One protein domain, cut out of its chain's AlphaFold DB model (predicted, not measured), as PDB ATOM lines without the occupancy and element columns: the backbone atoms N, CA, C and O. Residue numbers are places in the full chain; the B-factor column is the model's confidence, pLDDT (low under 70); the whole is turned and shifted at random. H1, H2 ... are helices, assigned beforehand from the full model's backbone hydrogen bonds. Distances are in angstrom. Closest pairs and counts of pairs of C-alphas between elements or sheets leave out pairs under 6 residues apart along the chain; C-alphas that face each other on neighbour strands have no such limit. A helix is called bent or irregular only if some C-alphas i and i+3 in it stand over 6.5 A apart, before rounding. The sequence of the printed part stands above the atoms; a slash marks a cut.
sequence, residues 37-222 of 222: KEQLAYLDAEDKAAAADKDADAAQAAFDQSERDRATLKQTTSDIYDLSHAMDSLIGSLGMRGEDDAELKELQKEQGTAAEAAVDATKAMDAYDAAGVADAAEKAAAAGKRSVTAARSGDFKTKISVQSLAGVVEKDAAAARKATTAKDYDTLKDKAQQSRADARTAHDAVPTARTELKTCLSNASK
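What this domain is: This is residues 37 to 222 of the 222 residues of an uncharacterized protein of Streptomyces sp. DSM 40868 (UniProt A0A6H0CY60). A long rod is built along one very long helix, H1: the later part of H1 joins H2, H3 and H4 in a four-helix bundle, up and down, each helix running against the one before it, while H5 runs back side by side with the earlier part of H1 as a two-helix stalk. The printed part has 186 residues with five named helices, H1 to H5 in that order, and no named strand; the class is all helix. It is extended, with a radius of gyration of the C-alphas of 28.4 A and spans of 105 by 26 by 19 A.

Where its parts are: H1, residues 37 to 95, begins with C-alpha 37 at (96.453, 87.416, 164.887) and is 87.1 A long. H2, residues 101 to 126, measures 37.6 A; H3 is residues 130 to 150, 30.1 A, and H4 residues 156 to 176, 29.9 A. H5, residues 182 to 220, is 56.8 A long and ends with C-alpha 220 at (93.456, 74.930, 166.793). H5 is irregular, with C-alphas 183 and 186 8.0 A apart, and has a kink of 32 degrees near residue 189.

How they stand to each other: H1 is the hub, touching the four other helices. With residues 73 to 95 alone it touches H2, closest at the C-alphas of Ser 84 and Ala 114, 5.5 A. H2 and H3 form a hairpin at a shallow tilt of 13 degrees. H2 and H4 are apart. H1 and H5 touch, closest at the C-alphas of Ala 52 and Ala 199, 4.6 A, at a shallow tilt of 18 degrees, opposite ways. Every O i to N i+4 pair is within hydrogen-bond range in H1, H2 and H3, with 15 of 17 in H4 and 30 of 35 in H5.

The domain as a whole: The farthest C-alphas, of Gly 98 and Lys 222, are 105.2 A apart. The printed part has no cut, and the four links are tight. Residues 95 to 100 and 153 to 154 have pLDDT under 70.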
ATOM      1  N   LYS A  37      96.824  86.156 164.230       93.75
ATOM      2  CA  LYS A  37      96.453  87.416 164.887       93.75
ATOM      3  C   LYS A  37      96.985  87.475 166.320       93.75
ATOM      4  O   LYS A  37      97.590  88.469 166.704       93.75
ATOM      5  N   GLU A  38      96.769  86.422 167.097       95.50
ATOM      6  CA  GLU A  38      97.196  86.321 168.491       95.50
ATOM      7  C   GLU A  38      98.725  86.239 168.588       95.50
ATOM      8  O   GLU A  38      99.317  86.800 169.505       95.50
ATOM      9  N   GLN A  39      99.379  85.601 167.609       94.06
ATOM     10  CA  GLN A  39     100.837  85.564 167.531       94.06
ATOM     11  C   GLN A  39     101.416  86.959 167.269       94.06
ATOM     12  O   GLN A  39     102.365  87.356 167.941       94.06
ATOM     13  N   LEU A  40     100.830  87.720 166.337       94.50
ATOM     14  CA  LEU A  40     101.222  89.111 166.093       94.50
ATOM     15  C   LEU A  40     100.962  90.000 167.313       94.50
ATOM     16  O   LEU A  40     101.820  90.803 167.656       94.50
ATOM     17  N   ALA A  41      99.819  89.840 167.987       95.81
ATOM     18  CA  ALA A  41      99.497  90.603 169.192       95.81
ATOM     19  C   ALA A  41     100.469  90.309 170.347       95.81
ATOM     20  O   ALA A  41     100.864  91.223 171.065       95.81
ATOM     21  N   TYR A  42     100.885  89.050 170.511       96.06
ATOM     22  CA  TYR A  42     101.892  88.671 171.499       96.06
ATOM     23  C   TYR A  42     103.265  89.280 171.191       96.06
ATOM     24  O   TYR A  42     103.864  89.879 172.079       96.06
ATOM     25  N   LEU A  43     103.732  89.179 169.941       97.06
ATOM     26  CA  LEU A  43     105.003  89.781 169.524       97.06
ATOM     27  C   LEU A  43     104.978  91.311 169.663       97.06
ATOM     28  O   LEU A  43     105.916  91.883 170.202       97.06
ATOM     29  N   ASP A  44     103.882  91.965 169.268       97.62
ATOM     30  CA  ASP A  44     103.693  93.413 169.441       97.62
ATOM     31  C   ASP A  44     103.703  93.821 170.924       97.62
ATOM     32  O   ASP A  44     104.287  94.845 171.279       97.62
ATOM     33  N   ALA A  45     103.107  93.020 171.813       97.00
ATOM     34  CA  ALA A  45     103.158  93.270 173.251       97.00
ATOM     35  C   ALA A  45     104.585  93.134 173.814       97.00
ATOM     36  O   ALA A  45     105.006  93.984 174.599       97.00
ATOM     37  N   GLU A  46     105.344  92.110 173.405       97.75
ATOM     38  CA  GLU A  46     106.752  91.948 173.804       97.75
ATOM     39  C   GLU A  46     107.632  93.089 173.272       97.75
ATOM     40  O   GLU A  46     108.429  93.652 174.026       97.75
ATOM     41  N   ASP A  47     107.449  93.483 172.010       97.94
ATOM     42  CA  ASP A  47     108.176  94.595 171.394       97.94
ATOM     43  C   ASP A  47     107.878  95.923 172.104       97.94
ATOM     44  O   ASP A  47     108.795  96.702 172.383       97.94
ATOM     45  N   LYS A  48     106.611  96.173 172.459       97.25
ATOM     46  CA  LYS A  48     106.205  97.352 173.238       97.25
ATOM     47  C   LYS A  48     106.802  97.355 174.639       97.25
ATOM     48  O   LYS A  48     107.286  98.400 175.066       97.25
ATOM     49  N   ALA A  49     106.803  96.218 175.336       97.69
ATOM     50  CA  ALA A  49     107.427  96.103 176.653       97.69
ATOM     51  C   ALA A  49     108.936  96.390 176.581       97.69
ATOM     52  O   ALA A  49     109.447  97.224 177.326       97.69
ATOM     53  N   ALA A  50     109.634  95.799 175.607       97.88
ATOM     54  CA  ALA A  50     111.067  96.017 175.411       97.88
ATOM     55  C   ALA A  50     111.416  97.458 174.992       97.88
ATOM     56  O   ALA A  50     112.482  97.970 175.345       97.88
ATOM     57  N   ALA A  51     110.556  98.117 174.210       97.75
ATOM     58  CA  ALA A  51     110.718  99.527 173.868       97.75
ATOM     59  C   ALA A  51     110.513 100.427 175.095       97.75
ATOM     60  O   ALA A  51     111.340 101.299 175.357       97.75
ATOM     61  N   ALA A  52     109.465 100.167 175.877       97.69
ATOM     62  CA  ALA A  52     109.150 100.945 177.067       97.69
ATOM     63  C   ALA A  52     110.231 100.818 178.159       97.69
ATOM     64  O   ALA A  52     110.545 101.813 178.808       97.69
ATOM     65  N   ASP A  53     110.863  99.647 178.313       98.19
ATOM     66  CA  ASP A  53     112.015  99.475 179.213       98.19
ATOM     67  C   ASP A  53     113.187 100.384 178.823       98.19
ATOM     68  O   ASP A  53     113.752 101.081 179.665       98.19
ATOM     69  N   LYS A  54     113.527 100.443 177.529       97.94
ATOM     70  CA  LYS A  54     114.608 101.313 177.036       97.94
ATOM     71  C   LYS A  54     114.301 102.788 177.266       97.94
ATOM     72  O   LYS A  54     115.204 103.550 177.617       97.94
ATOM     73  N   ASP A  55     113.050 103.187 177.067       98.00
ATOM     74  CA  ASP A  55     112.615 104.559 177.316       98.00
ATOM     75  C   ASP A  55     112.665 104.896 178.813       98.00
ATOM     76  O   ASP A  55     113.131 105.978 179.182       98.00
ATOM     77  N   ALA A  56     112.266 103.963 179.684       98.38
ATOM     78  CA  ALA A  56     112.370 104.111 181.133       98.38
ATOM     79  C   ALA A  56     113.827 104.230 181.608       98.38
ATOM     80  O   ALA A  56     114.133 105.120 182.406       98.38
ATOM     81  N   ASP A  57     114.731 103.401 181.083       98.50
ATOM     82  CA  ASP A  57     116.163 103.460 181.389       98.50
ATOM     83  C   ASP A  57     116.786 104.784 180.930       98.50
ATOM     84  O   ASP A  57     117.519 105.434 181.680       98.50
ATOM     85  N   ALA A  58     116.464 105.227 179.712       98.44
ATOM     86  CA  ALA A  58     116.953 106.495 179.180       98.44
ATOM     87  C   ALA A  58     116.430 107.698 179.982       98.44
ATOM     88  O   ALA A  58     117.189 108.630 180.268       98.44
ATOM     89  N   ALA A  59     115.150 107.682 180.368       98.19
ATOM     90  CA  ALA A  59     114.556 108.724 181.197       98.19
ATOM     91  C   ALA A  59     115.194 108.767 182.592       98.19
ATOM     92  O   ALA A  59     115.518 109.852 183.082       98.19
ATOM     93  N   GLN A  60     115.447 107.604 183.202       98.62
ATOM     94  CA  GLN A  60     116.127 107.527 184.492       98.62
ATOM     95  C   GLN A  60     117.564 108.047 184.407       98.62
ATOM     96  O   GLN A  60     117.963 108.857 185.237       98.62
ATOM     97  N   ALA A  61     118.328 107.649 183.387       98.44
ATOM     98  CA  ALA A  61     119.704 108.112 183.215       98.44
ATOM     99  C   ALA A  61     119.789 109.642 183.057       98.44
ATOM    100  O   ALA A  61     120.715 110.272 183.577       98.44
ATOM    101  N   ALA A  62     118.819 110.247 182.362       98.25
ATOM    102  CA  ALA A  62     118.717 111.697 182.233       98.25
ATOM    103  C   ALA A  62     118.388 112.372 183.576       98.25
ATOM    104  O   ALA A  62     119.016 113.372 183.928       98.25
ATOM    105  N   PHE A  63     117.455 111.810 184.349       98.56
ATOM    106  CA  PHE A  63     117.145 112.294 185.694       98.56
ATOM    107  C   PHE A  63     118.359 112.211 186.632       98.56
ATOM    108  O   PHE A  63     118.732 113.222 187.228       98.56
ATOM    109  N   ASP A  64     119.054 111.072 186.676       98.50
ATOM    110  CA  ASP A  64     120.256 110.894 187.499       98.50
ATOM    111  C   ASP A  64     121.365 111.893 187.115       98.50
ATOM    112  O   ASP A  64     122.144 112.341 187.960       98.50
ATOM    113  N   GLN A  65     121.472 112.252 185.828       98.31
ATOM    114  CA  GLN A  65     122.402 113.292 185.388       98.31
ATOM    115  C   GLN A  65     122.007 114.667 185.935       98.31
ATOM    116  O   GLN A  65     122.871 115.369 186.455       98.31
ATOM    117  N   SER A  66     120.722 115.026 185.890       98.19
ATOM    118  CA  SER A  66     120.240 116.288 186.469       98.19
ATOM    119  C   SER A  66     120.460 116.381 187.983       98.19
ATOM    120  O   SER A  66     120.751 117.462 188.500       98.19
ATOM    121  N   GLU A  67     120.397 115.255 188.702       98.06
ATOM    122  CA  GLU A  67     120.739 115.179 190.127       98.06
ATOM    123  C   GLU A  67     122.208 115.518 190.374       98.06
ATOM    124  O   GLU A  67     122.524 116.358 191.224       98.06
ATOM    125  N   ARG A  68     123.107 114.909 189.592       98.19
ATOM    126  CA  ARG A  68     124.546 115.196 189.653       98.19
ATOM    127  C   ARG A  68     124.857 116.642 189.284       98.19
ATOM    128  O   ARG A  68     125.687 117.271 189.941       98.19
ATOM    129  N   ASP A  69     124.175 117.182 188.282       98.38
ATOM    130  CA  ASP A  69     124.326 118.574 187.866       98.38
ATOM    131  C   ASP A  69     123.911 119.525 189.002       98.38
ATOM    132  O   ASP A  69     124.680 120.408 189.378       98.38
ATOM    133  N   ARG A  70     122.752 119.306 189.642       97.31
ATOM    134  CA  ARG A  70     122.327 120.109 190.807       97.31
ATOM    135  C   ARG A  70     123.295 119.998 191.978       97.31
ATOM    136  O   ARG A  70     123.544 121.000 192.644       97.31
ATOM    137  N   ALA A  71     123.820 118.806 192.251       97.69
ATOM    138  CA  ALA A  71     124.826 118.616 193.292       97.69
ATOM    139  C   ALA A  71     126.111 119.397 192.978       97.69
ATOM    140  O   ALA A  71     126.645 120.064 193.859       97.69
ATOM    141  N   THR A  72     126.545 119.388 191.715       98.12
ATOM    142  CA  THR A  72     127.708 120.152 191.237       98.12
ATOM    143  C   THR A  72     127.516 121.651 191.448       98.12
ATOM    144  O   THR A  72     128.401 122.310 191.991       98.12
ATOM    145  N   LEU A  73     126.351 122.196 191.078       97.81
ATOM    146  CA  LEU A  73     126.066 123.619 191.274       97.81
ATOM    147  C   LEU A  73     126.043 123.998 192.764       97.81
ATOM    148  O   LEU A  73     126.673 124.978 193.148       97.81
ATOM    149  N   LYS A  74     125.403 123.186 193.620       97.62
ATOM    150  CA  LYS A  74     125.392 123.408 195.080       97.62
ATOM    151  C   LYS A  74     126.794 123.394 195.681       97.62
ATOM    152  O   LYS A  74     127.106 124.258 196.496       97.62
ATOM    153  N   GLN A  75     127.613 122.420 195.286       98.00
ATOM    154  CA  GLN A  75     128.993 122.307 195.747       98.00
ATOM    155  C   GLN A  75     129.795 123.544 195.336       98.00
ATOM    156  O   GLN A  75     130.392 124.186 196.190       98.00
ATOM    157  N   THR A  76     129.687 123.953 194.069       98.06
ATOM    158  CA  THR A  76     130.356 125.156 193.549       98.06
ATOM    159  C   THR A  76     129.980 126.399 194.358       98.06
ATOM    160  O   THR A  76     130.853 127.160 194.765       98.06
ATOM    161  N   THR A  77     128.689 126.605 194.643       97.50
ATOM    162  CA  THR A  77     128.240 127.724 195.482       97.50
ATOM    163  C   THR A  77     128.829 127.648 196.894       97.50
ATOM    164  O   THR A  77     129.270 128.671 197.415       97.50
ATOM    165  N   SER A  78     128.882 126.458 197.502       97.75
ATOM    166  CA  SER A  78     129.503 126.254 198.820       97.75
ATOM    167  C   SER A  78     130.989 126.609 198.816       97.75
ATOM    168  O   SER A  78     131.442 127.349 199.686       97.75
ATOM    169  N   ASP A  79     131.736 126.154 197.811       98.00
ATOM    170  CA  ASP A  79     133.177 126.401 197.717       98.00
ATOM    171  C   ASP A  79     133.490 127.891 197.483       98.00
ATOM    172  O   ASP A  79     134.497 128.407 197.976       98.00
ATOM    173  N   ILE A  80     132.601 128.629 196.802       97.50
ATOM    174  CA  ILE A  80     132.692 130.095 196.705       97.50
ATOM    175  C   ILE A  80     132.536 130.752 198.090       97.50
ATOM    176  O   ILE A  80     133.290 131.676 198.415       97.50
ATOM    177  N   TYR A  81     131.590 130.291 198.917       96.06
ATOM    178  CA  TYR A  81     131.426 130.795 200.287       96.06
ATOM    179  C   TYR A  81     132.651 130.494 201.156       96.06
ATOM    180  O   TYR A  81     133.145 131.397 201.837       96.06
ATOM    181  N   ASP A  82     133.179 129.273 201.087       97.00
ATOM    182  CA  ASP A  82     134.380 128.873 201.826       97.00
ATOM    183  C   ASP A  82     135.599 129.710 201.414       97.00
ATOM    184  O   ASP A  82     136.372 130.157 202.267       97.00
ATOM    185  N   LEU A  83     135.744 130.005 200.116       97.06
ATOM    186  CA  LEU A  83     136.776 130.915 199.624       97.06
ATOM    187  C   LEU A  83     136.611 132.329 200.198       97.06
ATOM    188  O   LEU A  83     137.588 132.903 200.683       97.06
ATOM    189  N   SER A  84     135.395 132.880 200.187       94.44
ATOM    190  CA  SER A  84     135.111 134.204 200.756       94.44
ATOM    191  C   SER A  84     135.458 134.271 202.252       94.44
ATOM    192  O   SER A  84     136.113 135.215 202.701       94.44
ATOM    193  N   HIS A  85     135.126 133.230 203.024       93.69
ATOM    194  CA  HIS A  85     135.490 133.141 204.442       93.69
ATOM    195  C   HIS A  85     136.996 132.980 204.680       93.69
ATOM    196  O   HIS A  85     137.546 133.559 205.624       93.69
ATOM    197  N   ALA A  86     137.693 132.232 203.824       93.31
ATOM    198  CA  ALA A  86     139.147 132.123 203.898       93.31
ATOM    199  C   ALA A  86     139.831 133.474 203.615       93.31
ATOM    200  O   ALA A  86     140.826 133.807 204.265       93.31
ATOM    201  N   MET A  87     139.286 134.272 202.692       93.31
ATOM    202  CA  MET A  87     139.766 135.630 202.412       93.31
ATOM    203  C   MET A  87     139.517 136.584 203.589       93.31
ATOM    204  O   MET A  87     140.405 137.359 203.937       93.31
ATOM    205  N   ASP A  88     138.364 136.490 204.255       90.88
ATOM    206  CA  ASP A  88     138.081 137.257 205.478       90.88
ATOM    207  C   ASP A  88     139.062 136.906 206.614       90.88
ATOM    208  O   ASP A  88     139.654 137.778 207.254       90.88
ATOM    209  N   SER A  89     139.357 135.612 206.782       88.88
ATOM    210  CA  SER A  89     140.367 135.138 207.739       88.88
ATOM    211  C   SER A  89     141.770 135.677 207.429       88.88
ATOM    212  O   SER A  89     142.532 136.006 208.346       88.88
ATOM    213  N   LEU A  90     142.123 135.801 206.143       86.50
ATOM    214  CA  LEU A  90     143.381 136.415 205.713       86.50
ATOM    215  C   LEU A  90     143.441 137.885 206.137       86.50
ATOM    216  O   LEU A  90     144.419 138.277 206.775       86.50
ATOM    217  N   ILE A  91     142.388 138.662 205.875       87.12
ATOM    218  CA  ILE A  91     142.281 140.071 206.290       87.12
ATOM    219  C   ILE A  91     142.414 140.204 207.811       87.12
ATOM    220  O   ILE A  91     143.222 141.002 208.293       87.12
ATOM    221  N   GLY A  92     141.686 139.390 208.581       84.31
ATOM    222  CA  GLY A  92     141.747 139.408 210.045       84.31
ATOM    223  C   GLY A  92     143.152 139.127 210.591       84.31
ATOM    224  O   GLY A  92     143.604 139.791 211.529       84.31
ATOM    225  N   SER A  93     143.887 138.200 209.966       79.69
ATOM    226  CA  SER A  93     145.266 137.882 210.361       79.69
ATOM    227  C   SER A  93     146.247 139.045 210.157       79.69
ATOM    228  O   SER A  93     147.221 139.157 210.900       79.69
ATOM    229  N   LEU A  94     145.978 139.924 209.189       74.81
ATOM    230  CA  LEU A  94     146.798 141.097 208.871       74.81
ATOM    231  C   LEU A  94     146.443 142.283 209.768       74.81
ATOM    232  O   LEU A  94     147.333 142.951 210.293       74.81
ATOM    233  N   GLY A  95     145.146 142.487 210.022       69.44
ATOM    234  CA  GLY A  95     144.657 143.528 210.929       69.44
ATOM    235  C   GLY A  95     145.204 143.373 212.351       69.44
ATOM    236  O   GLY A  95     145.613 144.354 212.966       69.44
ATOM    237  N   MET A  96     145.320 142.137 212.853       63.47
ATOM    238  CA  MET A  96     145.937 141.866 214.162       63.47
ATOM    239  C   MET A  96     147.447 142.153 214.215       63.47
ATOM    240  O   MET A  96     147.992 142.333 215.302       63.47
ATOM    241  N   ARG A  97     148.136 142.189 213.069       67.38
ATOM    242  CA  ARG A  97     149.585 142.439 212.987       67.38
ATOM    243  C   ARG A  97     149.931 143.919 212.807       67.38
ATOM    244  O   ARG A  97     151.113 144.250 212.839       67.38
ATOM    245  N   GLY A  98     148.930 144.798 212.681       64.12
ATOM    246  CA  GLY A  98     149.127 146.242 212.513       64.12
ATOM    247  C   GLY A  98     149.754 146.615 211.167       64.12
ATOM    248  O   GLY A  98     150.574 147.527 211.109       64.12
ATOM    249  N   GLU A  99     149.432 145.859 210.116       65.12
ATOM    250  CA  GLU A  99     150.019 146.025 208.783       65.12
ATOM    251  C   GLU A  99     149.439 147.215 207.996       65.12
ATOM    252  O   GLU A  99     148.455 147.830 208.404       65.12
ATOM    253  N   ASP A 100     150.102 147.556 206.884       67.88
ATOM    254  CA  ASP A 100     149.864 148.758 206.074       67.88
ATOM    255  C   ASP A 100     148.393 148.897 205.634       67.88
ATOM    256  O   ASP A 100     147.781 147.988 205.066       67.88
ATOM    257  N   ASP A 101     147.851 150.092 205.851       77.88
ATOM    258  CA  ASP A 101     146.471 150.485 205.567       77.88
ATOM    259  C   ASP A 101     146.124 150.338 204.069       77.88
ATOM    260  O   ASP A 101     144.959 150.181 203.697       77.88
ATOM    261  N   ALA A 102     147.132 150.372 203.188       83.00
ATOM    262  CA  ALA A 102     146.970 150.140 201.753       83.00
ATOM    263  C   ALA A 102     146.776 148.654 201.390       83.00
ATOM    264  O   ALA A 102     145.968 148.340 200.515       83.00
ATOM    265  N   GLU A 103     147.480 147.739 202.063       83.88
ATOM    266  CA  GLU A 103     147.364 146.291 201.831       83.88
ATOM    267  C   GLU A 103     145.995 145.777 202.281       83.88
ATOM    268  O   GLU A 103     145.306 145.079 201.534       83.88
ATOM    269  N   LEU A 104     145.552 146.207 203.466       85.44
ATOM    270  CA  LEU A 104     144.231 145.870 203.997       85.44
ATOM    271  C   LEU A 104     143.097 146.325 203.068       85.44
ATOM    272  O   LEU A 104     142.161 145.559 202.839       85.44
ATOM    273  N   LYS A 105     143.187 147.529 202.482       88.25
ATOM    274  CA  LYS A 105     142.162 148.055 201.560       88.25
ATOM    275  C   LYS A 105     142.048 147.249 200.269       88.25
ATOM    276  O   LYS A 105     140.933 146.960 199.835       88.25
ATOM    277  N   GLU A 106     143.170 146.866 199.659       89.31
ATOM    278  CA  GLU A 106     143.140 146.026 198.452       89.31
ATOM    279  C   GLU A 106     142.572 144.633 198.758       89.31
ATOM    280  O   GLU A 106     141.760 144.113 197.994       89.31
ATOM    281  N   LEU A 107     142.909 144.046 199.908       89.00
ATOM    282  CA  LEU A 107     142.357 142.750 200.301       89.00
ATOM    283  C   LEU A 107     140.860 142.802 200.593       89.00
ATOM    284  O   LEU A 107     140.131 141.919 200.148       89.00
ATOM    285  N   GLN A 108     140.388 143.845 201.278       91.88
ATOM    286  CA  GLN A 108     138.959 144.070 201.514       91.88
ATOM    287  C   GLN A 108     138.181 144.221 200.204       91.88
ATOM    288  O   GLN A 108     137.074 143.706 200.083       91.88
ATOM    289  N   LYS A 109     138.763 144.874 199.195       93.19
ATOM    290  CA  LYS A 109     138.157 144.989 197.864       93.19
ATOM    291  C   LYS A 109     138.036 143.632 197.163       93.19
ATOM    292  O   LYS A 109     136.990 143.327 196.585       93.19
ATOM    293  N   GLU A 110     139.082 142.810 197.208       94.25
ATOM    294  CA  GLU A 110     139.027 141.466 196.625       94.25
ATOM    295  C   GLU A 110     138.055 140.561 197.394       94.25
ATOM    296  O   GLU A 110     137.274 139.838 196.776       94.25
ATOM    297  N   GLN A 111     138.021 140.644 198.725       92.94
ATOM    298  CA  GLN A 111     137.040 139.922 199.539       92.94
ATOM    299  C   GLN A 111     135.608 140.368 199.223       92.94
ATOM    300  O   GLN A 111     134.746 139.512 199.042       92.94
ATOM    301  N   GLY A 112     135.363 141.671 199.050       92.50
ATOM    302  CA  GLY A 112     134.071 142.191 198.602       92.50
ATOM    303  C   GLY A 112     133.657 141.616 197.245       92.50
ATOM    304  O   GLY A 112     132.524 141.173 197.085       92.50
ATOM    305  N   THR A 113     134.599 141.504 196.303       96.56
ATOM    306  CA  THR A 113     134.358 140.871 194.994       96.56
ATOM    307  C   THR A 113     133.969 139.393 195.134       96.56
ATOM    308  O   THR A 113     133.044 138.930 194.468       96.56
ATOM    309  N   ALA A 114     134.656 138.637 195.997       94.75
ATOM    310  CA  ALA A 114     134.328 137.232 196.250       94.75
ATOM    311  C   ALA A 114     132.980 137.066 196.977       94.75
ATOM    312  O   ALA A 114     132.221 136.150 196.663       94.75
ATOM    313  N   ALA A 115     132.650 137.962 197.908       94.44
ATOM    314  CA  ALA A 115     131.374 137.963 198.618       94.44
ATOM    315  C   ALA A 115     130.194 138.295 197.690       94.44
ATOM    316  O   ALA A 115     129.173 137.609 197.729       94.44
ATOM    317  N   GLU A 116     130.337 139.294 196.814       97.62
ATOM    318  CA  GLU A 116     129.350 139.591 195.769       97.62
ATOM    319  C   GLU A 116     129.169 138.400 194.825       97.62
ATOM    320  O   GLU A 116     128.039 138.009 194.535       97.62
ATOM    321  N   ALA A 117     130.267 137.754 194.421       97.44
ATOM    322  CA  ALA A 117     130.207 136.539 193.621       97.44
ATOM    323  C   ALA A 117     129.472 135.391 194.343       97.44
ATOM    324  O   ALA A 117     128.699 134.683 193.707       97.44
ATOM    325  N   ALA A 118     129.625 135.225 195.661       96.56
ATOM    326  CA  ALA A 118     128.869 134.228 196.433       96.56
ATOM    327  C   ALA A 118     127.352 134.498 196.414       96.56
ATOM    328  O   ALA A 118     126.535 133.583 196.266       96.56
ATOM    329  N   VAL A 119     126.968 135.773 196.525       97.50
ATOM    330  CA  VAL A 119     125.567 136.202 196.425       97.50
ATOM    331  C   VAL A 119     125.021 135.947 195.020       97.50
ATOM    332  O   VAL A 119     123.918 135.417 194.878       97.50
ATOM    333  N   ASP A 120     125.784 136.287 193.984       97.50
ATOM    334  CA  ASP A 120     125.394 136.053 192.592       97.50
ATOM    335  C   ASP A 120     125.294 134.556 192.271       97.50
ATOM    336  O   ASP A 120     124.333 134.139 191.626       97.50
ATOM    337  N   ALA A 121     126.210 133.731 192.790       97.12
ATOM    338  CA  ALA A 121     126.149 132.277 192.669       97.12
ATOM    339  C   ALA A 121     124.886 131.703 193.323       97.12
ATOM    340  O   ALA A 121     124.258 130.816 192.756       97.12
ATOM    341  N   THR A 122     124.483 132.220 194.488       96.62
ATOM    342  CA  THR A 122     123.235 131.806 195.151       96.62
ATOM    343  C   THR A 122     122.013 132.170 194.311       96.62
ATOM    344  O   THR A 122     121.181 131.309 194.045       96.62
ATOM    345  N   LYS A 123     121.935 133.406 193.800       97.62
ATOM    346  CA  LYS A 123     120.833 133.826 192.915       97.62
ATOM    347  C   LYS A 123     120.770 132.990 191.636       97.62
ATOM    348  O   LYS A 123     119.686 132.608 191.202       97.62
ATOM    349  N   ALA A 124     121.923 132.711 191.030       96.38
ATOM    350  CA  ALA A 124     122.010 131.869 189.846       96.38
ATOM    351  C   ALA A 124     121.584 130.428 190.160       96.38
ATOM    352  O   ALA A 124     120.828 129.836 189.397       96.38
ATOM    353  N   MET A 125     121.990 129.885 191.310       94.88
ATOM    354  CA  MET A 125     121.578 128.559 191.768       94.88
ATOM    355  C   MET A 125     120.064 128.467 192.005       94.88
ATOM    356  O   MET A 125     119.450 127.490 191.577       94.88
ATOM    357  N   ASP A 126     119.453 129.480 192.624       94.75
ATOM    358  CA  ASP A 126     117.998 129.554 192.826       94.75
ATOM    359  C   ASP A 126     117.234 129.586 191.490       94.75
ATOM    360  O   ASP A 126     116.128 129.055 191.382       94.75
ATOM    361  N   ALA A 127     117.849 130.163 190.454       93.88
ATOM    362  CA  ALA A 127     117.347 130.161 189.081       93.88
ATOM    363  C   ALA A 127     117.765 128.921 188.260       93.88
ATOM    364  O   ALA A 127     117.399 128.817 187.089       93.88
ATOM    365  N   TYR A 128     118.536 127.995 188.842       92.06
ATOM    366  CA  TYR A 128     119.192 126.876 188.155       92.06
ATOM    367  C   TYR A 128     120.029 127.287 186.928       92.06
ATOM    368  O   TYR A 128     120.172 126.531 185.961       92.06
ATOM    369  N   ASP A 129     120.603 128.486 186.964       96.44
ATOM    370  CA  ASP A 129     121.468 129.028 185.927       96.44
ATOM    371  C   ASP A 129     122.918 128.563 186.122       96.44
ATOM    372  O   ASP A 129     123.730 129.177 186.817       96.44
ATOM    373  N   ALA A 130     123.246 127.457 185.458       97.38
ATOM    374  CA  ALA A 130     124.582 126.877 185.440       97.38
ATOM    375  C   ALA A 130     125.670 127.847 184.934       97.38
ATOM    376  O   ALA A 130     126.807 127.797 185.410       97.38
ATOM    377  N   ALA A 131     125.340 128.730 183.983       97.88
ATOM    378  CA  ALA A 131     126.290 129.712 183.467       97.88
ATOM    379  C   ALA A 131     126.545 130.811 184.503       97.88
ATOM    380  O   ALA A 131     127.701 131.121 184.778       97.88
ATOM    381  N   GLY A 132     125.489 131.318 185.145       97.81
ATOM    382  CA  GLY A 132     125.601 132.293 186.228       97.81
ATOM    383  C   GLY A 132     126.435 131.790 187.414       97.81
ATOM    384  O   GLY A 132     127.299 132.518 187.901       97.81
ATOM    385  N   VAL A 133     126.251 130.531 187.837       98.25
ATOM    386  CA  VAL A 133     127.080 129.915 188.897       98.25
ATOM    387  C   VAL A 133     128.543 129.802 188.461       98.25
ATOM    388  O   VAL A 133     129.442 130.133 189.234       98.25
ATOM    389  N   ALA A 134     128.802 129.377 187.221       98.50
ATOM    390  CA  ALA A 134     130.160 129.271 186.690       98.50
ATOM    391  C   ALA A 134     130.865 130.635 186.609       98.50
ATOM    392  O   ALA A 134     132.016 130.759 187.020       98.50
ATOM    393  N   ASP A 135     130.176 131.667 186.126       98.50
ATOM    394  CA  ASP A 135     130.731 133.018 186.007       98.50
ATOM    395  C   ASP A 135     131.027 133.623 187.389       98.50
ATOM    396  O   ASP A 135     132.044 134.296 187.587       98.50
ATOM    397  N   ALA A 136     130.163 133.361 188.375       98.31
ATOM    398  CA  ALA A 136     130.403 133.735 189.763       98.31
ATOM    399  C   ALA A 136     131.622 133.004 190.351       98.31
ATOM    400  O   ALA A 136     132.480 133.639 190.970       98.31
ATOM    401  N   ALA A 137     131.760 131.701 190.097       98.56
ATOM    402  CA  ALA A 137     132.928 130.926 190.505       98.56
ATOM    403  C   ALA A 137     134.229 131.473 189.885       98.56
ATOM    404  O   ALA A 137     135.204 131.700 190.601       98.56
ATOM    405  N   GLU A 138     134.244 131.779 188.581       98.56
ATOM    406  CA  GLU A 138     135.403 132.388 187.905       98.56
ATOM    407  C   GLU A 138     135.796 133.729 188.553       98.56
ATOM    408  O   GLU A 138     136.981 133.975 188.811       98.56
ATOM    409  N   LYS A 139     134.813 134.582 188.875       98.25
ATOM    410  CA  LYS A 139     135.046 135.861 189.567       98.25
ATOM    411  C   LYS A 139     135.628 135.662 190.966       98.25
ATOM    412  O   LYS A 139     136.623 136.311 191.298       98.25
ATOM    413  N   ALA A 140     135.039 134.769 191.762       98.00
ATOM    414  CA  ALA A 140     135.489 134.479 193.121       98.00
ATOM    415  C   ALA A 140     136.911 133.900 193.129       98.00
ATOM    416  O   ALA A 140     137.775 134.395 193.850       98.00
ATOM    417  N   ALA A 141     137.196 132.922 192.264       98.00
ATOM    418  CA  ALA A 141     138.528 132.340 192.118       98.00
ATOM    419  C   ALA A 141     139.574 133.390 191.716       98.00
ATOM    420  O   ALA A 141     140.676 133.428 192.274       98.00
ATOM    421  N   ALA A 142     139.239 134.274 190.772       98.19
ATOM    422  CA  ALA A 142     140.129 135.354 190.364       98.19
ATOM    423  C   ALA A 142     140.408 136.331 191.519       98.19
ATOM    424  O   ALA A 142     141.560 136.724 191.712       98.19
ATOM    425  N   ALA A 143     139.387 136.681 192.308       96.81
ATOM    426  CA  ALA A 143     139.543 137.512 193.501       96.81
ATOM    427  C   ALA A 143     140.416 136.833 194.568       96.81
ATOM    428  O   ALA A 143     141.361 137.440 195.073       96.81
ATOM    429  N   GLY A 144     140.201 135.540 194.828       96.31
ATOM    430  CA  GLY A 144     141.046 134.734 195.712       96.31
ATOM    431  C   GLY A 144     142.520 134.763 195.298       96.31
ATOM    432  O   GLY A 144     143.389 135.099 196.104       96.31
ATOM    433  N   LYS A 145     142.828 134.524 194.017       95.94
ATOM    434  CA  LYS A 145     144.206 134.596 193.492       95.94
ATOM    435  C   LYS A 145     144.824 135.993 193.629       95.94
ATOM    436  O   LYS A 145     145.996 136.114 194.000       95.94
ATOM    437  N   ARG A 146     144.052 137.048 193.344       94.75
ATOM    438  CA  ARG A 146     144.512 138.436 193.505       94.75
ATOM    439  C   ARG A 146     144.762 138.776 194.969       94.75
ATOM    440  O   ARG A 146     145.785 139.388 195.252       94.75
ATOM    441  N   SER A 147     143.932 138.298 195.895       91.31
ATOM    442  CA  SER A 147     144.139 138.520 197.330       91.31
ATOM    443  C   SER A 147     145.427 137.874 197.848       91.31
ATOM    444  O   SER A 147     146.186 138.511 198.567       91.31
ATOM    445  N   VAL A 148     145.770 136.663 197.396       89.88
ATOM    446  CA  VAL A 148     147.055 136.028 197.744       89.88
ATOM    447  C   VAL A 148     148.239 136.837 197.209       89.88
ATOM    448  O   VAL A 148     149.272 136.921 197.866       89.88
ATOM    449  N   THR A 149     148.087 137.448 196.030       88.69
ATOM    450  CA  THR A 149     149.118 138.309 195.428       88.69
ATOM    451  C   THR A 149     149.240 139.652 196.156       88.69
ATOM    452  O   THR A 149     150.344 140.172 196.308       88.69
ATOM    453  N   ALA A 150     148.112 140.219 196.595       84.81
ATOM    454  CA  ALA A 150     148.049 141.486 197.314       84.81
ATOM    455  C   ALA A 150     148.560 141.362 198.756       84.81
ATOM    456  O   ALA A 150     149.204 142.288 199.240       84.81
ATOM    457  N   ALA A 151     148.334 140.217 199.406       84.75
ATOM    458  CA  ALA A 151     148.846 139.936 200.738       84.75
ATOM    459  C   ALA A 151     150.371 139.741 200.682       84.75
ATOM    460  O   ALA A 151     150.866 138.656 200.351       84.75
ATOM    461  N   ARG A 152     151.142 140.781 201.003       75.75
ATOM    462  CA  ARG A 152     152.614 140.768 201.023       75.75
ATOM    463  C   ARG A 152     153.116 140.189 202.331       75.75
ATOM    464  O   ARG A 152     153.981 139.311 202.326       75.75
ATOM    465  N   SER A 153     152.487 140.565 203.430       67.25
ATOM    466  CA  SER A 153     152.661 139.954 204.743       67.25
ATOM    467  C   SER A 153     151.397 139.150 205.092       67.25
ATOM    468  O   SER A 153     150.601 138.874 204.199       67.25
ATOM    469  N   GLY A 154     151.306 138.516 206.260       65.94
ATOM    470  CA  GLY A 154     150.251 137.518 206.551       65.94
ATOM    471  C   GLY A 154     150.718 136.070 206.675       65.94
ATOM    472  O   GLY A 154     151.795 135.693 206.207       65.94
ATOM    473  N   ASP A 155     149.912 135.269 207.375       78.62
ATOM    474  CA  ASP A 155     150.251 133.887 207.708       78.62
ATOM    475  C   ASP A 155     150.316 132.994 206.460       78.62
ATOM    476  O   ASP A 155     149.411 132.971 205.622       78.62
ATOM    477  N   PHE A 156     151.408 132.237 206.345       81.38
ATOM    478  CA  PHE A 156     151.675 131.394 205.182       81.38
ATOM    479  C   PHE A 156     150.608 130.308 205.005       81.38
ATOM    480  O   PHE A 156     150.246 129.992 203.871       81.38
ATOM    481  N   LYS A 157     150.053 129.765 206.103       84.62
ATOM    482  CA  LYS A 157     148.997 128.749 206.011       84.62
ATOM    483  C   LYS A 157     147.701 129.353 205.485       84.62
ATOM    484  O   LYS A 157     147.073 128.745 204.622       84.62
ATOM    485  N   THR A 158     147.336 130.554 205.930       84.38
ATOM    486  CA  THR A 158     146.135 131.240 205.432       84.38
ATOM    487  C   THR A 158     146.248 131.576 203.944       84.38
ATOM    488  O   THR A 158     145.310 131.324 203.190       84.38
ATOM    489  N   LYS A 159     147.420 132.035 203.476       87.75
ATOM    490  CA  LYS A 159     147.667 132.266 202.038       87.75
ATOM    491  C   LYS A 159     147.537 130.986 201.211       87.75
ATOM    492  O   LYS A 159     146.874 131.001 200.175       87.75
ATOM    493  N   ILE A 160     148.122 129.877 201.676       89.50
ATOM    494  CA  ILE A 160     147.978 128.566 201.019       89.50
ATOM    495  C   ILE A 160     146.511 128.143 200.969       89.50
ATOM    496  O   ILE A 160     146.061 127.655 199.936       89.50
ATOM    497  N   SER A 161     145.764 128.339 202.058       91.44
ATOM    498  CA  SER A 161     144.346 127.980 202.121       91.44
ATOM    499  C   SER A 161     143.535 128.727 201.061       91.44
ATOM    500  O   SER A 161     142.835 128.094 200.273       91.44
ATOM    501  N   VAL A 162     143.684 130.055 200.979       94.25
ATOM    502  CA  VAL A 162     143.003 130.880 199.966       94.25
ATOM    503  C   VAL A 162     143.425 130.473 198.554       94.25
ATOM    504  O   VAL A 162     142.576 130.313 197.680       94.25
ATOM    505  N   GLN A 163     144.721 130.251 198.316       95.12
ATOM    506  CA  GLN A 163     145.220 129.836 197.003       95.12
ATOM    507  C   GLN A 163     144.666 128.470 196.575       95.12
ATOM    508  O   GLN A 163     144.285 128.292 195.417       95.12
ATOM    509  N   SER A 164     144.622 127.511 197.502       95.88
ATOM    510  CA  SER A 164     144.090 126.172 197.256       95.88
ATOM    511  C   SER A 164     142.601 126.231 196.931       95.88
ATOM    512  O   SER A 164     142.185 125.674 195.917       95.88
ATOM    513  N   LEU A 165     141.812 126.948 197.740       97.25
ATOM    514  CA  LEU A 165     140.376 127.119 197.516       97.25
ATOM    515  C   LEU A 165     140.089 127.847 196.201       97.25
ATOM    516  O   LEU A 165     139.251 127.398 195.431       97.25
ATOM    517  N   ALA A 166     140.847 128.894 195.866       97.25
ATOM    518  CA  ALA A 166     140.703 129.573 194.580       97.25
ATOM    519  C   ALA A 166     140.964 128.635 193.386       97.25
ATOM    520  O   ALA A 166     140.316 128.754 192.350       97.25
ATOM    521  N   GLY A 167     141.895 127.684 193.523       97.06
ATOM    522  CA  GLY A 167     142.138 126.652 192.513       97.06
ATOM    523  C   GLY A 167     141.057 125.565 192.449       97.06
ATOM    524  O   GLY A 167     140.870 124.970 191.388       97.06
ATOM    525  N   VAL A 168     140.361 125.291 193.556       97.50
ATOM    526  CA  VAL A 168     139.186 124.402 193.598       97.50
ATOM    527  C   VAL A 168     138.008 125.082 192.901       97.50
ATOM    528  O   VAL A 168     137.562 124.584 191.871       97.50
ATOM    529  N   VAL A 169     137.646 126.294 193.330       97.75
ATOM    530  CA  VAL A 169     136.541 127.085 192.760       97.75
ATOM    531  C   VAL A 169     136.705 127.312 191.250       97.75
ATOM    532  O   VAL A 169     135.735 127.252 190.500       97.75
ATOM    533  N   GLU A 170     137.929 127.520 190.755       97.12
ATOM    534  CA  GLU A 170     138.188 127.623 189.310       97.12
ATOM    535  C   GLU A 170     137.879 126.323 188.547       97.12
ATOM    536  O   GLU A 170     137.357 126.361 187.431       97.12
ATOM    537  N   LYS A 171     138.190 125.156 189.127       96.69
ATOM    538  CA  LYS A 171     137.834 123.861 188.526       96.69
ATOM    539  C   LYS A 171     136.328 123.643 188.572       96.69
ATOM    540  O   LYS A 171     135.761 123.162 187.587       96.69
ATOM    541  N   ASP A 172     135.698 124.028 189.674       96.81
ATOM    542  CA  ASP A 172     134.257 123.896 189.857       96.81
ATOM    543  C   ASP A 172     133.491 124.791 188.891       96.81
ATOM    544  O   ASP A 172     132.495 124.348 188.333       96.81
ATOM    545  N   ALA A 173     134.006 125.974 188.547       97.62
ATOM    546  CA  ALA A 173     133.429 126.809 187.497       97.62
ATOM    547  C   ALA A 173     133.287 126.059 186.157       97.62
ATOM    548  O   ALA A 173     132.243 126.096 185.498       97.62
ATOM    549  N   ALA A 174     134.324 125.316 185.759       96.44
ATOM    550  CA  ALA A 174     134.297 124.521 184.535       96.44
ATOM    551  C   ALA A 174     133.328 123.327 184.623       96.44
ATOM    552  O   ALA A 174     132.792 122.899 183.595       96.44
ATOM    553  N   ALA A 175     133.114 122.775 185.822       96.94
ATOM    554  CA  ALA A 175     132.125 121.730 186.072       96.94
ATOM    555  C   ALA A 175     130.696 122.296 186.062       96.94
ATOM    556  O   ALA A 175     129.843 121.772 185.345       96.94
ATOM    557  N   ALA A 176     130.462 123.414 186.753       97.50
ATOM    558  CA  ALA A 176     129.203 124.144 186.783       97.50
ATOM    559  C   ALA A 176     128.743 124.514 185.371       97.50
ATOM    560  O   ALA A 176     127.606 124.231 185.008       97.50
ATOM    561  N   ARG A 177     129.641 124.999 184.503       97.38
ATOM    562  CA  ARG A 177     129.292 125.343 183.112       97.38
ATOM    563  C   ARG A 177     128.801 124.139 182.286       97.38
ATOM    564  O   ARG A 177     128.117 124.327 181.282       97.38
ATOM    565  N   LYS A 178     129.132 122.906 182.687       96.88
ATOM    566  CA  LYS A 178     128.653 121.663 182.051       96.88
ATOM    567  C   LYS A 178     127.373 121.114 182.682       96.88
ATOM    568  O   LYS A 178     126.749 120.250 182.075       96.88
ATOM    569  N   ALA A 179     126.974 121.612 183.850       96.62
ATOM    570  CA  ALA A 179     125.832 121.134 184.625       96.62
ATOM    571  C   ALA A 179     124.486 121.677 184.090       96.62
ATOM    572  O   ALA A 179     123.649 122.195 184.830       96.62
ATOM    573  N   THR A 180     124.281 121.612 182.771       95.31
ATOM    574  CA  THR A 180     123.180 122.300 182.078       95.31
ATOM    575  C   THR A 180     121.813 121.658 182.284       95.31
ATOM    576  O   THR A 180     120.804 122.295 181.985       95.31
ATOM    577  N   THR A 181     121.761 120.408 182.757       94.88
ATOM    578  CA  THR A 181     120.496 119.684 182.973       94.88
ATOM    579  C   THR A 181     119.907 119.924 184.362       94.88
ATOM    580  O   THR A 181     118.775 119.523 184.619       94.88
ATOM    581  N   ALA A 182     120.618 120.637 185.249       94.44
ATOM    582  CA  ALA A 182     120.146 120.961 186.598       94.44
ATOM    583  C   ALA A 182     118.777 121.664 186.615       94.44
ATOM    584  O   ALA A 182     117.949 121.375 187.479       94.44
ATOM    585  N   LYS A 183     118.534 122.563 185.652       95.88
ATOM    586  CA  LYS A 183     117.281 123.326 185.515       95.88
ATOM    587  C   LYS A 183     116.069 122.469 185.151       95.88
ATOM    588  O   LYS A 183     114.943 122.852 185.440       95.88
ATOM    589  N   ASP A 184     116.301 121.318 184.524       97.06
ATOM    590  CA  ASP A 184     115.246 120.447 184.006       97.06
ATOM    591  C   ASP A 184     114.872 119.351 185.019       97.06
ATOM    592  O   ASP A 184     114.122 118.435 184.691       97.06
ATOM    593  N   TYR A 185     115.386 119.426 186.253       96.19
ATOM    594  CA  TYR A 185     115.269 118.379 187.269       96.19
ATOM    595  C   TYR A 185     113.833 117.901 187.504       96.19
ATOM    596  O   TYR A 185     113.584 116.700 187.437       96.19
ATOM    597  N   ASP A 186     112.885 118.811 187.763       96.31
ATOM    598  CA  ASP A 186     111.507 118.408 188.074       96.31
ATOM    599  C   ASP A 186     110.838 117.773 186.846       96.31
ATOM    600  O   ASP A 186     110.217 116.718 186.948       96.31
ATOM    601  N   THR A 187     111.070 118.326 185.654       97.88
ATOM    602  CA  THR A 187     110.570 117.749 184.398       97.88
ATOM    603  C   THR A 187     111.165 116.368 184.115       97.88
ATOM    604  O   THR A 187     110.454 115.460 183.685       97.88
ATOM    605  N   LEU A 188     112.465 116.174 184.353       97.94
ATOM    606  CA  LEU A 188     113.139 114.891 184.149       97.94
ATOM    607  C   LEU A 188     112.720 113.855 185.193       97.94
ATOM    608  O   LEU A 188     112.569 112.684 184.850       97.94
ATOM    609  N   LYS A 189     112.470 114.283 186.433       98.25
ATOM    610  CA  LYS A 189     111.917 113.440 187.495       98.25
ATOM    611  C   LYS A 189     110.539 112.912 187.114       98.25
ATOM    612  O   LYS A 189     110.322 111.702 187.157       98.25
ATOM    613  N   ASP A 190     109.640 113.802 186.703       98.25
ATOM    614  CA  ASP A 190     108.283 113.436 186.290       98.25
ATOM    615  C   ASP A 190     108.322 112.514 185.068       98.25
ATOM    616  O   ASP A 190     107.636 111.492 185.029       98.25
ATOM    617  N   LYS A 191     109.202 112.803 184.103       98.12
ATOM    618  CA  LYS A 191     109.405 111.949 182.929       98.12
ATOM    619  C   LYS A 191     109.914 110.556 183.302       98.12
ATOM    620  O   LYS A 191     109.388 109.573 182.794       98.12
ATOM    621  N   ALA A 192     110.897 110.447 184.196       98.44
ATOM    622  CA  ALA A 192     111.403 109.157 184.661       98.44
ATOM    623  C   ALA A 192     110.319 108.347 185.393       98.44
ATOM    624  O   ALA A 192     110.220 107.131 185.214       98.44
ATOM    625  N   GLN A 193     109.470 109.009 186.185       98.44
ATOM    626  CA  GLN A 193     108.327 108.367 186.838       98.44
ATOM    627  C   GLN A 193     107.285 107.884 185.825       98.44
ATOM    628  O   GLN A 193     106.850 106.735 185.912       98.44
ATOM    629  N   GLN A 194     106.932 108.725 184.850       98.38
ATOM    630  CA  GLN A 194     105.976 108.381 183.803       98.38
ATOM    631  C   GLN A 194     106.476 107.210 182.953       98.38
ATOM    632  O   GLN A 194     105.771 106.214 182.825       98.38
ATOM    633  N   SER A 195     107.716 107.258 182.457       98.25
ATOM    634  CA  SER A 195     108.268 106.180 181.628       98.25
ATOM    635  C   SER A 195     108.339 104.844 182.375       98.25
ATOM    636  O   SER A 195     108.083 103.796 181.789       98.25
ATOM    637  N   ARG A 196     108.596 104.853 183.691       98.06
ATOM    638  CA  ARG A 196     108.508 103.641 184.526       98.06
ATOM    639  C   ARG A 196     107.080 103.108 184.652       98.06
ATOM    640  O   ARG A 196     106.894 101.892 184.702       98.06
ATOM    641  N   ALA A 197     106.083 103.983 184.752       98.19
ATOM    642  CA  ALA A 197     104.678 103.579 184.780       98.19
ATOM    643  C   ALA A 197     104.230 103.003 183.424       98.19
ATOM    644  O   ALA A 197     103.542 101.979 183.389       98.19
ATOM    645  N   ASP A 198     104.682 103.601 182.322       97.88
ATOM    646  CA  ASP A 198     104.412 103.129 180.962       97.88
ATOM    647  C   ASP A 198     105.052 101.756 180.713       97.88
ATOM    648  O   ASP A 198     104.382 100.850 180.219       97.88
ATOM    649  N   ALA A 199     106.305 101.555 181.144       98.31
ATOM    650  CA  ALA A 199     106.979 100.258 181.074       98.31
ATOM    651  C   ALA A 199     106.215  99.170 181.835       98.31
ATOM    652  O   ALA A 199     105.957  98.100 181.288       98.31
ATOM    653  N   ARG A 200     105.764  99.454 183.065       98.19
ATOM    654  CA  ARG A 200     104.921  98.517 183.830       98.19
ATOM    655  C   ARG A 200     103.636  98.169 183.087       98.19
ATOM    656  O   ARG A 200     103.314  96.996 182.956       98.19
ATOM    657  N   THR A 201     102.952  99.175 182.546       98.00
ATOM    658  CA  THR A 201     101.715  98.976 181.777       98.00
ATOM    659  C   THR A 201     101.954  98.109 180.535       98.00
ATOM    660  O   THR A 201     101.146  97.234 180.226       98.00
ATOM    661  N   ALA A 202     103.071  98.315 179.833       97.31
ATOM    662  CA  ALA A 202     103.442  97.505 178.677       97.31
ATOM    663  C   ALA A 202     103.753  96.050 179.071       97.31
ATOM    664  O   ALA A 202     103.290  95.124 178.404       97.31
ATOM    665  N   HIS A 203     104.459  95.836 180.186       97.19
ATOM    666  CA  HIS A 203     104.712  94.499 180.736       97.19
ATOM    667  C   HIS A 203     103.427  93.783 181.160       97.19
ATOM    668  O   HIS A 203     103.273  92.598 180.867       97.19
ATOM    669  N   ASP A 204     102.474  94.487 181.771       97.62
ATOM    670  CA  ASP A 204     101.188  93.917 182.198       97.62
ATOM    671  C   ASP A 204     100.324  93.435 181.012       97.62
ATOM    672  O   ASP A 204      99.487  92.537 181.162       97.62
ATOM    673  N   ALA A 205     100.547  93.969 179.805       95.94
ATOM    674  CA  ALA A 205      99.858  93.529 178.591       95.94
ATOM    675  C   ALA A 205     100.374  92.178 178.050       95.94
ATOM    676  O   ALA A 205      99.611  91.427 177.432       95.94
ATOM    677  N   VAL A 206     101.641  91.825 178.308       97.62
ATOM    678  CA  VAL A 206     102.281  90.614 177.759       97.62
ATOM    679  C   VAL A 206     101.616  89.315 178.248       97.62
ATOM    680  O   VAL A 206     101.312  88.458 177.409       97.62
ATOM    681  N   PRO A 207     101.327  89.110 179.555       97.56
ATOM    682  CA  PRO A 207     100.631  87.910 180.030       97.56
ATOM    683  C   PRO A 207      99.251  87.710 179.402       97.56
ATOM    684  O   PRO A 207      98.866  86.568 179.130       97.56
ATOM    685  N   THR A 208      98.523  88.799 179.147       96.56
ATOM    686  CA  THR A 208      97.206  88.762 178.499       96.56
ATOM    687  C   THR A 208      97.339  88.261 177.063       96.56
ATOM    688  O   THR A 208      96.768  87.222 176.731       96.56
ATOM    689  N   ALA A 209      98.199  88.891 176.254       95.81
ATOM    690  CA  ALA A 209      98.439  88.472 174.870       95.81
ATOM    691  C   ALA A 209      98.982  87.030 174.778       95.81
ATOM    692  O   ALA A 209      98.578  86.242 173.921       95.81
ATOM    693  N   ARG A 210      99.842  86.627 175.725       96.81
ATOM    694  CA  ARG A 210     100.337  85.244 175.838       96.81
ATOM    695  C   ARG A 210      99.209  84.251 176.112       96.81
ATOM    696  O   ARG A 210      99.224  83.136 175.588       96.81
ATOM    697  N   THR A 211      98.270  84.615 176.980       97.50
ATOM    698  CA  THR A 211      97.135  83.760 177.350       97.50
ATOM    699  C   THR A 211      96.180  83.583 176.174       97.50
ATOM    700  O   THR A 211      95.740  82.461 175.908       97.50
ATOM    701  N   GLU A 212      95.918  84.653 175.424       95.44
ATOM    702  CA  GLU A 212      95.114  84.619 174.199       95.44
ATOM    703  C   GLU A 212      95.747  83.710 173.139       95.44
ATOM    704  O   GLU A 212      95.082  82.804 172.630       95.44
ATOM    705  N   LEU A 213      97.056  83.852 172.900       94.81
ATOM    706  CA  LEU A 213      97.799  82.979 171.990       94.81
ATOM    707  C   LEU A 213      97.722  81.505 172.412       94.81
ATOM    708  O   LEU A 213      97.384  80.648 171.597       94.81
ATOM    709  N   LYS A 214      97.972  81.192 173.690       94.69
ATOM    710  CA  LYS A 214      97.859  79.814 174.209       94.69
ATOM    711  C   LYS A 214      96.457  79.235 174.026       94.69
ATOM    712  O   LYS A 214      96.320  78.062 173.681       94.69
ATOM    713  N   THR A 215      95.428  80.042 174.267       95.00
ATOM    714  CA  THR A 215      94.027  79.623 174.128       95.00
ATOM    715  C   THR A 215      93.698  79.309 172.676       95.00
ATOM    716  O   THR A 215      93.122  78.259 172.390       95.00
ATOM    717  N   CYS A 216      94.114  80.177 171.754       94.44
ATOM    718  CA  CYS A 216      93.911  79.947 170.335       94.44
ATOM    719  C   CYS A 216      94.637  78.675 169.865       94.44
ATOM    720  O   CYS A 216      94.009  77.814 169.252       94.44
ATOM    721  N   LEU A 217      95.919  78.502 170.218       92.25
ATOM    722  CA  LEU A 217      96.701  77.323 169.823       92.25
ATOM    723  C   LEU A 217      96.084  76.023 170.361       92.25
ATOM    724  O   LEU A 217      96.022  75.023 169.651       92.25
ATOM    725  N   SER A 218      95.568  76.048 171.594       92.31
ATOM    726  CA  SER A 218      94.851  74.915 172.188       92.31
ATOM    727  C   SER A 218      93.584  74.558 171.404       92.31
ATOM    728  O   SER A 218      93.317  73.381 171.169       92.31
ATOM    729  N   ASN A 219      92.822  75.555 170.947       90.56
ATOM    730  CA  ASN A 219      91.615  75.333 170.149       90.56
ATOM    731  C   ASN A 219      91.919  74.878 168.717       90.56
ATOM    732  O   ASN A 219      91.165  74.079 168.183       90.56
ATOM    733  N   ALA A 220      93.015  75.347 168.122       86.44
ATOM    734  CA  ALA A 220      93.456  74.930 166.793       86.44
ATOM    735  C   ALA A 220      93.981  73.483 166.750       86.44
ATOM    736  O   ALA A 220      94.006  72.869 165.691       86.44
ATOM    737  N   SER A 221      94.424  72.949 167.895       80.06
ATOM    738  CA  SER A 221      94.954  71.582 168.020       80.06
ATOM    739  C   SER A 221      93.897  70.494 168.266       80.06
ATOM    740  O   SER A 221      94.258  69.326 168.407       80.06
ATOM    741  N   LYS A 222      92.619  70.876 168.369       72.69
ATOM    742  CA  LYS A 222      91.474  69.985 168.607       72.69
ATOM    743  C   LYS A 222      90.702  69.747 167.320       72.69
ATOM    744  O   LYS A 222      90.230  68.602 167.158       72.69
TER     745      LYS A 222